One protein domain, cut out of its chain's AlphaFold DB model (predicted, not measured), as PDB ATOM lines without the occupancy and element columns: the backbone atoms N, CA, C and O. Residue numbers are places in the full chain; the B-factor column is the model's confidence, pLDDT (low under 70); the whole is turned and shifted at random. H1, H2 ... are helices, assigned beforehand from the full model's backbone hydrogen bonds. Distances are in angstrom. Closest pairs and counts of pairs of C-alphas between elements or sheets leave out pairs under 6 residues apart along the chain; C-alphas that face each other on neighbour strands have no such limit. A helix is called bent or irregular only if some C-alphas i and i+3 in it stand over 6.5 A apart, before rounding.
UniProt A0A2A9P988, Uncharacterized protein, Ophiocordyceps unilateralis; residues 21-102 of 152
ATOM      1  N   ALA A  21      53.577  34.256 -38.438       80.25
ATOM      2  CA  ALA A  21      54.265  33.929 -39.680       80.25
ATOM      3  C   ALA A  21      53.514  34.524 -40.883       80.25
ATOM      4  O   ALA A  21      52.281  34.537 -40.927       80.25
ATOM      5  N   SER A  22      54.247  34.997 -41.893       76.00
ATOM      6  CA  SER A  22      53.649  35.616 -43.085       76.00
ATOM      7  C   SER A  22      52.688  34.675 -43.824       76.00
ATOM      8  O   SER A  22      51.669  35.129 -44.345       76.00
ATOM      9  N   SER A  23      52.963  33.367 -43.800       81.19
ATOM     10  CA  SER A  23      52.095  32.309 -44.331       81.19
ATOM     11  C   SER A  23      50.725  32.240 -43.647       81.19
ATOM     12  O   SER A  23      49.736  31.893 -44.291       81.19
ATOM     13  N   ASP A  24      50.643  32.609 -42.367       83.44
ATOM     14  CA  ASP A  24      49.428  32.491 -41.555       83.44
ATOM     15  C   ASP A  24      48.586  33.770 -41.524       83.44
ATOM     16  O   ASP A  24      47.397  33.717 -41.192       83.44
ATOM     17  N   LEU A  25      49.139  34.915 -41.939       82.94
ATOM     18  CA  LEU A  25      48.419  36.196 -41.974       82.94
ATOM     19  C   LEU A  25      47.106  36.103 -42.759       82.94
ATOM     20  O   LEU A  25      46.061  36.579 -42.306       82.94
ATOM     21  N   GLY A  26      47.136  35.440 -43.918       84.31
ATOM     22  CA  GLY A  26      45.947  35.240 -44.744       84.31
ATOM     23  C   GLY A  26      44.877  34.398 -44.043       84.31
ATOM     24  O   GLY A  26      43.686  34.684 -44.173       84.31
ATOM     25  N   ARG A  27      45.282  33.390 -43.261       88.75
ATOM     26  CA  ARG A  27      44.363  32.545 -42.486       88.75
ATOM     27  C   ARG A  27      43.691  33.347 -41.377       88.75
ATOM     28  O   ARG A  27      42.467  33.305 -41.279       88.75
ATOM     29  N   PHE A  28      44.459  34.114 -40.603       87.50
ATOM     30  CA  PHE A  28      43.911  34.980 -39.556       87.50
ATOM     31  C   PHE A  28      42.943  36.016 -40.129       87.50
ATOM     32  O   PHE A  28      41.828  36.170 -39.634       87.50
ATOM     33  N   TRP A  29      43.323  36.688 -41.215       88.62
ATOM     34  CA  TRP A  29      42.465  37.695 -41.833       88.62
ATOM     35  C   TRP A  29      41.151  37.106 -42.359       88.62
ATOM     36  O   TRP A  29      40.081  37.657 -42.093       88.62
ATOM     37  N   ARG A  30      41.202  35.961 -43.063       89.31
ATOM     38  CA  ARG A  30      39.995  35.269 -43.553       89.31
ATOM     39  C   ARG A  30      39.106  34.833 -42.395       89.31
ATOM     40  O   ARG A  30      37.897  35.041 -42.451       89.31
ATOM     41  N   TYR A  31      39.704  34.282 -41.340       90.56
ATOM     42  CA  TYR A  31      38.981  33.866 -40.144       90.56
ATOM     43  C   TYR A  31      38.261  35.048 -39.483       90.56
ATOM     44  O   TYR A  31      37.065  34.961 -39.201       90.56
ATOM     45  N   GLY A  32      38.947  36.180 -39.322       87.75
ATOM     46  CA  GLY A  32      38.362  37.399 -38.775       87.75
ATOM     47  C   GLY A  32      37.240  37.971 -39.634       87.75
ATOM     48  O   GLY A  32      36.211  38.383 -39.105       87.75
ATOM     49  N   LYS A  33      37.383  37.940 -40.966       87.50
ATOM     50  CA  LYS A  33      36.310  38.353 -41.880       87.50
ATOM     51  C   LYS A  33      35.081  37.456 -41.771       87.50
ATOM     52  O   LYS A  33      33.973  37.977 -41.721       87.50
ATOM     53  N   ALA A  34      35.279  36.140 -41.725       88.75
ATOM     54  CA  ALA A  34      34.185  35.174 -41.680       88.75
ATOM     55  C   ALA A  34      33.372  35.259 -40.381       88.75
ATOM     56  O   ALA A  34      32.165  35.048 -40.406       88.75
ATOM     57  N   HIS A  35      34.013  35.594 -39.258       88.31
ATOM     58  CA  HIS A  35      33.343  35.573 -37.958       88.31
ATOM     59  C   HIS A  35      33.030  36.960 -37.375       88.31
ATOM     60  O   HIS A  35      32.313  37.049 -36.377       88.31
ATOM     61  N   GLY A  36      33.557  38.039 -37.959       86.25
ATOM     62  CA  GLY A  36      33.273  39.416 -37.554       86.25
ATOM     63  C   GLY A  36      33.883  39.820 -36.207       86.25
ATOM     64  O   GLY A  36      34.908  39.287 -35.776       86.25
ATOM     65  N   ALA A  37      33.245  40.778 -35.530       85.50
ATOM     66  CA  ALA A  37      33.718  41.306 -34.252       85.50
ATOM     67  C   ALA A  37      33.765  40.211 -33.176       85.50
ATOM     68  O   ALA A  37      32.797  39.477 -32.972       85.50
ATOM     69  N   TYR A  38      34.907  40.083 -32.508       86.12
ATOM     70  CA  TYR A  38      35.076  39.255 -31.326       86.12
ATOM     71  C   TYR A  38      34.166  39.754 -30.204       86.12
ATOM     72  O   TYR A  38      34.106  40.948 -29.902       86.12
ATOM     73  N   LYS A  39      33.477  38.813 -29.571       81.69
ATOM     74  CA  LYS A  39      32.704  39.033 -28.360       81.69
ATOM     75  C   LYS A  39      33.273  38.094 -27.312       81.69
ATOM     76  O   LYS A  39      33.386  36.899 -27.579       81.69
ATOM     77  N   THR A  40      33.653  38.646 -26.169       75.44
ATOM     78  CA  THR A  40      34.039  37.847 -25.006       75.44
ATOM     79  C   THR A  40      32.853  36.997 -24.553       75.44
ATOM     80  O   THR A  40      31.704  37.436 -24.624       75.44
ATOM     81  N   ALA A  41      33.121  35.772 -24.095       65.81
ATOM     82  CA  ALA A  41      32.098  34.912 -23.496       65.81
ATOM     83  C   ALA A  41      31.613  35.455 -22.138       65.81
ATOM     84  O   ALA A  41      30.493  35.170 -21.716       65.81
ATOM     85  N   VAL A  42      32.450  36.249 -21.463       66.94
ATOM     86  CA  VAL A  42      32.121  36.909 -20.197       66.94
ATOM     87  C   VAL A  42      31.653  38.326 -20.492       66.94
ATOM     88  O   VAL A  42      32.462  39.162 -20.902       66.94
ATOM     89  N   ASP A  43      30.364  38.592 -20.258       63.59
ATOM     90  CA  ASP A  43      29.777  39.924 -20.406       63.59
ATOM     91  C   ASP A  43      30.448  40.904 -19.438       63.59
ATOM     92  O   ASP A  43      30.248  40.913 -18.217       63.59
ATOM     93  N   SER A  44      31.326  41.713 -20.009       70.44
ATOM     94  CA  SER A  44      32.109  42.678 -19.281       70.44
ATOM     95  C   SER A  44      31.297  43.957 -19.149       70.44
ATOM     96  O   SER A  44      31.351  44.830 -20.006       70.44
ATOM     97  N   ARG A  45      30.587  44.123 -18.024       69.94
ATOM     98  CA  ARG A  45      29.778  45.328 -17.719       69.94
ATOM     99  C   ARG A  45      30.522  46.663 -17.877       69.94
ATOM    100  O   ARG A  45      29.885  47.712 -17.924       69.94
ATOM    101  N   TRP A  46      31.856  46.656 -17.891       77.12
ATOM    102  CA  TRP A  46      32.652  47.849 -18.167       77.12
ATOM    103  C   TRP A  46      32.595  48.277 -19.640       77.12
ATOM    104  O   TRP A  46      32.814  49.450 -19.903       77.12
ATOM    105  N   GLU A  47      32.282  47.397 -20.596       74.31
ATOM    106  CA  GLU A  47      32.280  47.711 -22.033       74.31
ATOM    107  C   GLU A  47      31.326  48.851 -22.384       74.31
ATOM    108  O   GLU A  47      31.687  49.722 -23.177       74.31
ATOM    109  N   TYR A  48      30.168  48.881 -21.725       73.88
ATOM    110  CA  TYR A  48      29.108  49.872 -21.914       73.88
ATOM    111  C   TYR A  48      29.207  51.070 -20.951       73.88
ATOM    112  O   TYR A  48      28.444  52.026 -21.064       73.88
ATOM    113  N   ASP A  49      30.144  51.048 -19.997       80.88
ATOM    114  CA  ASP A  49      30.308  52.088 -18.976       80.88
ATOM    115  C   ASP A  49      31.581  52.902 -19.234       80.88
ATOM    116  O   ASP A  49      32.685  52.554 -18.804       80.88
ATOM    117  N   GLY A  50      31.425  54.044 -19.908       77.44
ATOM    118  CA  GLY A  50      32.540  54.928 -20.256       77.44
ATOM    119  C   GLY A  50      33.334  55.463 -19.054       77.44
ATOM    120  O   GLY A  50      34.511  55.800 -19.198       77.44
ATOM    121  N   ARG A  51      32.739  55.526 -17.852       81.06
ATOM    122  CA  ARG A  51      33.446  55.941 -16.629       81.06
ATOM    123  C   ARG A  51      34.312  54.803 -16.102       81.06
ATOM    124  O   ARG A  51      35.474  55.036 -15.769       81.06
ATOM    125  N   LYS A  52      33.781  53.576 -16.062       81.94
ATOM    126  CA  LYS A  52      34.571  52.388 -15.703       81.94
ATOM    127  C   LYS A  52      35.685  52.135 -16.708       81.94
ATOM    128  O   LYS A  52      36.798  51.867 -16.276       81.94
ATOM    129  N   ARG A  53      35.437  52.303 -18.012       78.50
ATOM    130  CA  ARG A  53      36.487  52.210 -19.042       78.50
ATOM    131  C   ARG A  53      37.638  53.162 -18.768       78.50
ATOM    132  O   ARG A  53      38.773  52.711 -18.716       78.50
ATOM    133  N   ARG A  54      37.348  54.449 -18.540       77.94
ATOM    134  CA  ARG A  54      38.378  55.447 -18.208       77.94
ATOM    135  C   ARG A  54      39.135  55.087 -16.935       77.94
ATOM    136  O   ARG A  54      40.352  55.184 -16.904       77.94
ATOM    137  N   ARG A  55      38.431  54.606 -15.906       83.12
ATOM    138  CA  ARG A  55      39.068  54.138 -14.668       83.12
ATOM    139  C   ARG A  55      40.007  52.951 -14.912       83.12
ATOM    140  O   ARG A  55      41.091  52.939 -14.348       83.12
ATOM    141  N   LEU A  56      39.594  51.975 -15.722       81.94
ATOM    142  CA  LEU A  56      40.389  50.784 -16.051       81.94
ATOM    143  C   LEU A  56      41.558  51.094 -16.991       81.94
ATOM    144  O   LEU A  56      42.596  50.452 -16.891       81.94
ATOM    145  N   ALA A  57      41.397  52.068 -17.887       77.56
ATOM    146  CA  ALA A  57      42.473  52.554 -18.747       77.56
ATOM    147  C   ALA A  57      43.535  53.333 -17.953       77.56
ATOM    148  O   ALA A  57      44.699  53.386 -18.350       77.56
ATOM    149  N   GLY A  58      43.155  53.926 -16.815       79.06
ATOM    150  CA  GLY A  58      44.049  54.742 -16.000       79.06
ATOM    151  C   GLY A  58      44.523  55.969 -16.782       79.06
ATOM    152  O   GLY A  58      43.709  56.698 -17.343       79.06
ATOM    153  N   ALA A  59      45.838  56.177 -16.852       68.50
ATOM    154  CA  ALA A  59      46.443  57.245 -17.655       68.50
ATOM    155  C   ALA A  59      46.311  57.029 -19.181       68.50
ATOM    156  O   ALA A  59      46.616  57.932 -19.954       68.50
ATOM    157  N   ASN A  60      45.839  55.861 -19.630       63.22
ATOM    158  CA  ASN A  60      45.883  55.433 -21.032       63.22
ATOM    159  C   ASN A  60      44.552  55.666 -21.772       63.22
ATOM    160  O   ASN A  60      44.085  54.808 -22.513       63.22
ATOM    161  N   VAL A  61      43.901  56.811 -21.545       58.28
ATOM    162  CA  VAL A  61      42.544  57.091 -22.064       58.28
ATOM    163  C   VAL A  61      42.494  57.196 -23.599       58.28
ATOM    164  O   VAL A  61      41.460  56.888 -24.190       58.28
ATOM    165  N   GLU A  62      43.604  57.584 -24.229       52.41
ATOM    166  CA  GLU A  62      43.731  57.802 -25.682       52.41
ATOM    167  C   GLU A  62      44.200  56.543 -26.445       52.41
ATOM    168  O   GLU A  62      43.933  56.387 -27.636       52.41
ATOM    169  N   ASP A  63      44.851  55.601 -25.755       59.25
ATOM    170  CA  ASP A  63      45.441  54.408 -26.359       59.25
ATOM    171  C   ASP A  63      44.470  53.225 -26.265       59.25
ATOM    172  O   ASP A  63      44.478  52.443 -25.317       59.25
ATOM    173  N   GLY A  64      43.670  53.033 -27.312       66.44
ATOM    174  CA  GLY A  64      43.262  51.678 -27.672       66.44
ATOM    175  C   GLY A  64      41.765  51.444 -27.806       66.44
ATOM    176  O   GLY A  64      40.962  51.588 -26.885       66.44
ATOM    177  N   TRP A  65      41.416  50.946 -28.992       74.25
ATOM    178  CA  TRP A  65      40.140  50.294 -29.301       74.25
ATOM    179  C   TRP A  65      38.910  51.201 -29.399       74.25
ATOM    180  O   TRP A  65      37.813  50.680 -29.588       74.25
ATOM    181  N   ALA A  66      39.062  52.529 -29.353       70.81
ATOM    182  CA  ALA A  66      37.958  53.471 -29.586       70.81
ATOM    183  C   ALA A  66      37.252  53.229 -30.937       70.81
ATOM    184  O   ALA A  66      36.029  53.314 -31.023       70.81
ATOM    185  N   TRP A  67      38.003  52.798 -31.957       73.50
ATOM    186  CA  TRP A  67      37.472  52.417 -33.270       73.50
ATOM    187  C   TRP A  67      36.423  51.289 -33.220       73.50
ATOM    188  O   TRP A  67      35.598  51.205 -34.126       73.50
ATOM    189  N   ARG A  68      36.399  50.448 -32.170       76.12
ATOM    190  CA  ARG A  68      35.382  49.388 -31.997       76.12
ATOM    191  C   ARG A  68      34.009  49.925 -31.600       76.12
ATOM    192  O   ARG A  68      33.027  49.215 -31.764       76.12
ATOM    193  N   GLN A  69      33.944  51.142 -31.058       70.38
ATOM    194  CA  GLN A  69      32.696  51.763 -30.601       70.38
ATOM    195  C   GLN A  69      31.956  52.505 -31.724       70.38
ATOM    196  O   GLN A  69      30.827  52.942 -31.532       70.38
ATOM    197  N   GLY A  70      32.575  52.661 -32.898       64.12
ATOM    198  CA  GLY A  70      31.936  53.287 -34.052       64.12
ATOM    199  C   GLY A  70      31.086  52.295 -34.846       64.12
ATOM    200  O   GLY A  70      31.593  51.268 -35.292       64.12
ATOM    201  N   GLU A  71      29.828  52.643 -35.133       57.91
ATOM    202  CA  GLU A  71      28.922  51.845 -35.987       57.91
ATOM    203  C   GLU A  71      29.452  51.640 -37.424       57.91
ATOM    204  O   GLU A  71      29.045  50.711 -38.122       57.91
ATOM    205  N   LYS A  72      30.391  52.491 -37.861       54.94
ATOM    206  CA  LYS A  72      31.048  52.468 -39.180       54.94
ATOM    207  C   LYS A  72      32.566  52.250 -39.104       54.94
ATOM    208  O   LYS A  72      33.265  52.509 -40.080       54.94
ATOM    209  N   GLY A  73      33.092  51.817 -37.955       51.66
ATOM    210  CA  GLY A  73      34.532  51.639 -37.769       51.66
ATOM    211  C   GLY A  73      35.117  50.566 -38.704       51.66
ATOM    212  O   GLY A  73      34.438  49.575 -39.004       51.66
ATOM    213  N   PRO A  74      36.368  50.720 -39.178       55.25
ATOM    214  CA  PRO A  74      37.034  49.695 -39.972       55.25
ATOM    215  C   PRO A  74      37.028  48.350 -39.232       55.25
ATOM    216  O   PRO A  74      37.503  48.218 -38.105       55.25
ATOM    217  N   LYS A  75      36.480  47.317 -39.883       67.69
ATOM    218  CA  LYS A  75      36.460  45.944 -39.364       67.69
ATOM    219  C   LYS A  75      37.871  45.371 -39.469       67.69
ATOM    220  O   LYS A  75      38.207  44.733 -40.468       67.69
ATOM    221  N   HIS A  76      38.711  45.621 -38.466       82.56
ATOM    222  CA  HIS A  76      40.078  45.098 -38.396       82.56
ATOM    223  C   HIS A  76      40.073  43.573 -38.197       82.56
ATOM    224  O   HIS A  76      40.349  43.063 -37.114       82.56
ATOM    225  N   ALA A  77      39.764  42.831 -39.263       86.00
ATOM    226  CA  ALA A  77      39.573  41.383 -39.252       86.00
ATOM    227  C   ALA A  77      40.764  40.630 -38.645       86.00
ATOM    228  O   ALA A  77      40.576  39.717 -37.848       86.00
ATOM    229  N   LEU A  78      41.990  41.048 -38.971       86.06
ATOM    230  CA  LEU A  78      43.202  40.460 -38.399       86.06
ATOM    231  C   LEU A  78      43.224  40.586 -36.869       86.06
ATOM    232  O   LEU A  78      43.457  39.603 -36.172       86.06
ATOM    233  N   THR A  79      42.938  41.779 -36.351       86.88
ATOM    234  CA  THR A  79      42.937  42.062 -34.914       86.88
ATOM    235  C   THR A  79      41.816  41.324 -34.189       86.88
ATOM    236  O   THR A  79      42.035  40.795 -33.105       86.88
ATOM    237  N   GLU A  80      40.630  41.229 -34.792       89.06
ATOM    238  CA  GLU A  80      39.503  40.473 -34.230       89.06
ATOM    239  C   GLU A  80      39.796  38.960 -34.192       89.06
ATOM    240  O   GLU A  80      39.456  38.279 -33.224       89.06
ATOM    241  N   ALA A  81      40.474  38.423 -35.212       91.00
ATOM    242  CA  ALA A  81      40.946  37.039 -35.212       91.00
ATOM    243  C   ALA A  81      42.022  36.799 -34.145       91.00
ATOM    244  O   ALA A  81      41.987  35.781 -33.457       91.00
ATOM    245  N   LEU A  82      42.950  37.745 -33.983       89.81
ATOM    246  CA  LEU A  82      43.972  37.675 -32.946       89.81
ATOM    247  C   LEU A  82      43.356  37.723 -31.544       89.81
ATOM    248  O   LEU A  82      43.712  36.900 -30.710       89.81
ATOM    249  N   ALA A  83      42.403  38.623 -31.298       89.88
ATOM    250  CA  ALA A  83      41.695  38.706 -30.021       89.88
ATOM    251  C   ALA A  83      41.049  37.366 -29.648       89.88
ATOM    252  O   ALA A  83      41.239  36.884 -28.538       89.88
ATOM    253  N   ARG A  84      40.372  36.721 -30.607       91.81
ATOM    254  CA  ARG A  84      39.794  35.377 -30.424       91.81
ATOM    255  C   ARG A  84      40.846  34.330 -30.104       91.81
ATOM    256  O   ARG A  84      40.619  33.481 -29.254       91.81
ATOM    257  N   TYR A  85      41.970  34.358 -30.814       91.31
ATOM    258  CA  TYR A  85      43.043  33.396 -30.604       91.31
ATOM    259  C   TYR A  85      43.657  33.540 -29.205       91.31
ATOM    260  O   TYR A  85      43.871  32.538 -28.527       91.31
ATOM    261  N   LEU A  86      43.910  34.777 -28.772       90.69
ATOM    262  CA  LEU A  86      44.470  35.080 -27.455       90.69
ATOM    263  C   LEU A  86      43.494  34.734 -26.329       90.69
ATOM    264  O   LEU A  86      43.904  34.143 -25.337       90.69
ATOM    265  N   ASP A  87      42.209  35.037 -26.493       90.50
ATOM    266  CA  ASP A  87      41.190  34.655 -25.518       90.50
ATOM    267  C   ASP A  87      41.073  33.130 -25.406       90.50
ATOM    268  O   ASP A  87      41.189  32.571 -24.319       90.50
ATOM    269  N   HIS A  88      40.966  32.430 -26.538       90.75
ATOM    270  CA  HIS A  88      40.800  30.979 -26.547       90.75
ATOM    271  C   HIS A  88      41.991  30.222 -25.943       90.75
ATOM    272  O   HIS A  88      41.791  29.241 -25.233       90.75
ATOM    273  N   ASN A  89      43.224  30.649 -26.234       90.50
ATOM    274  CA  ASN A  89      44.421  29.906 -25.830       90.50
ATOM    275  C   ASN A  89      45.054  30.420 -24.531       90.50
ATOM    276  O   ASN A  89      45.752  29.661 -23.867       90.50
ATOM    277  N   LEU A  90      44.855  31.696 -24.183       88.69
ATOM    278  CA  LEU A  90      45.521  32.346 -23.047       88.69
ATOM    279  C   LEU A  90      44.544  33.004 -22.063       88.69
ATOM    280  O   LEU A  90      45.003  33.629 -21.109       88.69
ATOM    281  N   ALA A  91      43.227  32.918 -22.292       88.50
ATOM    282  CA  ALA A  91      42.211  33.675 -21.548       88.50
ATOM    283  C   ALA A  91      42.528  35.184 -21.495       88.50
ATOM    284  O   ALA A  91      42.273  35.867 -20.501       88.50
ATOM    285  N   PHE A  92      43.150  35.702 -22.563       86.38
ATOM    286  CA  PHE A  92      43.641  37.072 -22.619       86.38
ATOM    287  C   PHE A  92      42.710  37.978 -23.427       86.38
ATOM    288  O   PHE A  92      42.589  37.867 -24.651       86.38
ATOM    289  N   HIS A  93      42.110  38.951 -22.742       87.56
ATOM    290  CA  HIS A  93      41.187  39.900 -23.352       87.56
ATOM    291  C   HIS A  93      41.920  41.089 -24.002       87.56
ATOM    292  O   HIS A  93      42.115  42.133 -23.374       87.56
ATOM    293  N   LEU A  94      42.269  40.960 -25.291       86.69
ATOM    294  CA  LEU A  94      43.013  41.980 -26.055       86.69
ATOM    295  C   LEU A  94      42.389  43.385 -25.991       86.69
ATOM    296  O   LEU A  94      43.107  44.379 -25.978       86.69
ATOM    297  N   PHE A  95      41.059  43.477 -25.937       85.50
ATOM    298  CA  PHE A  95      40.334  44.752 -25.953       85.50
ATOM    299  C   PHE A  95      40.021  45.314 -24.564       85.50
ATOM    300  O   PHE A  95      39.178  46.204 -24.431       85.50
ATOM    301  N   HIS A  96      40.651  44.783 -23.513       85.00
ATOM    302  CA  HIS A  96      40.496  45.330 -22.171       85.00
ATOM    303  C   HIS A  96      41.125  46.737 -22.125       85.00
ATOM    304  O   HIS A  96      42.193  46.920 -22.708       85.00
ATOM    305  N   PRO A  97      40.534  47.740 -21.442       80.56
ATOM    306  CA  PRO A  97      41.035  49.120 -21.480       80.56
ATOM    307  C   PRO A  97      42.451  49.285 -20.911       80.56
ATOM    308  O   PRO A  97      43.122  50.260 -21.214       80.56
ATOM    309  N   ALA A  98      42.906  48.331 -20.095       78.50
ATOM    310  CA  ALA A  98      44.271  48.299 -19.568       78.50
ATOM    311  C   ALA A  98      45.301  47.666 -20.530       78.50
ATOM    312  O   ALA A  98      46.493  47.678 -20.233       78.50
ATOM    313  N   VAL A  99      44.872  47.068 -21.648       81.00
ATOM    314  CA  VAL A  99      45.769  46.421 -22.616       81.00
ATOM    315  C   VAL A  99      46.233  47.433 -23.654       81.00
ATOM    316  O   VAL A  99      45.422  48.034 -24.358       81.00
ATOM    317  N   ARG A 100      47.555  47.555 -23.796       76.56
ATOM    318  CA  ARG A 100      48.215  48.436 -24.761       76.56
ATOM    319  C   ARG A 100      48.927  47.633 -25.841       76.56
ATOM    320  O   ARG A 100      49.652  46.684 -25.549       76.56
ATOM    321  N   VAL A 101      48.792  48.079 -27.087       75.12
ATOM    322  CA  VAL A 101      49.642  47.614 -28.189       75.12
ATOM    323  C   VAL A 101      50.900  48.477 -28.213       75.12
ATOM    324  O   VAL A 101      50.871  49.624 -28.650       75.12
ATOM    325  N   VAL A 102      52.004  47.942 -27.695       72.69
ATOM    326  CA  VAL A 102      53.291  48.663 -27.635       72.69
ATOM    327  C   VAL A 102      54.019  48.611 -28.982       72.69
ATOM    328  O   VAL A 102      54.629  49.592 -29.408       72.69
TER     329      VAL A 102
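This is residues 21 to 102 of the 152 residues of an uncharacterized protein of Ophiocordyceps unilateralis (UniProt A0A2A9P988). Two longer helices, H1 and H4, meet about at right angles as an L at one end of the domain, and the short helix H2 sits at the other end, with loops and the four-residue H3 between. The last stretch, residues 91 to 102, folds back from H4 past the middle. The printed part has 82 residues with four named helices in the order H1, H2, H3, H4 and no named strand; the class is all helix, yet under half of the residues, 40 of 82, are in named elements. The whole is compact, with a radius of gyration of the C-alphas of 13.3 A and spans of 40 by 29 by 26 A.

Find C-alpha 22 at (53.649, 35.616, -43.085); from there H1 runs through residues 22 to 35, 20.9 A long. It is only just irregular: C-alphas 23 and 26 are 6.8 A apart. Look next at H2, residues 50 to 57, 10.3 A long, then at H3, residues 66 to 69, 5.6 A long. H4, residues 77 to 90, runs 19.5 A to C-alpha 90 at (45.521, 32.346, -23.047).

H1 and H4 touch, about perpendicular at 86 degrees; their closest C-alphas, those of Gly 32 and Ala 77, are 4.2 A apart. H4 touches H1 with residues 77 to 82 alone. H2 and H3 touch no helix. Every O i to N i+4 pair is within hydrogen-bond range in H2 and H4, and 8 of 10 are in H1; H3 is too short for such a pair.

The C-alphas farthest apart, those of Ser 23 and Arg 51, are 40.9 A apart. The printed part has no cut. The link from H1 to H2 is long, 14 residues. Mean pLDDT of the printed part is 78.9; look for values under 70 at residues 41 to 43, 45, 59 to 64 and 70 to 75.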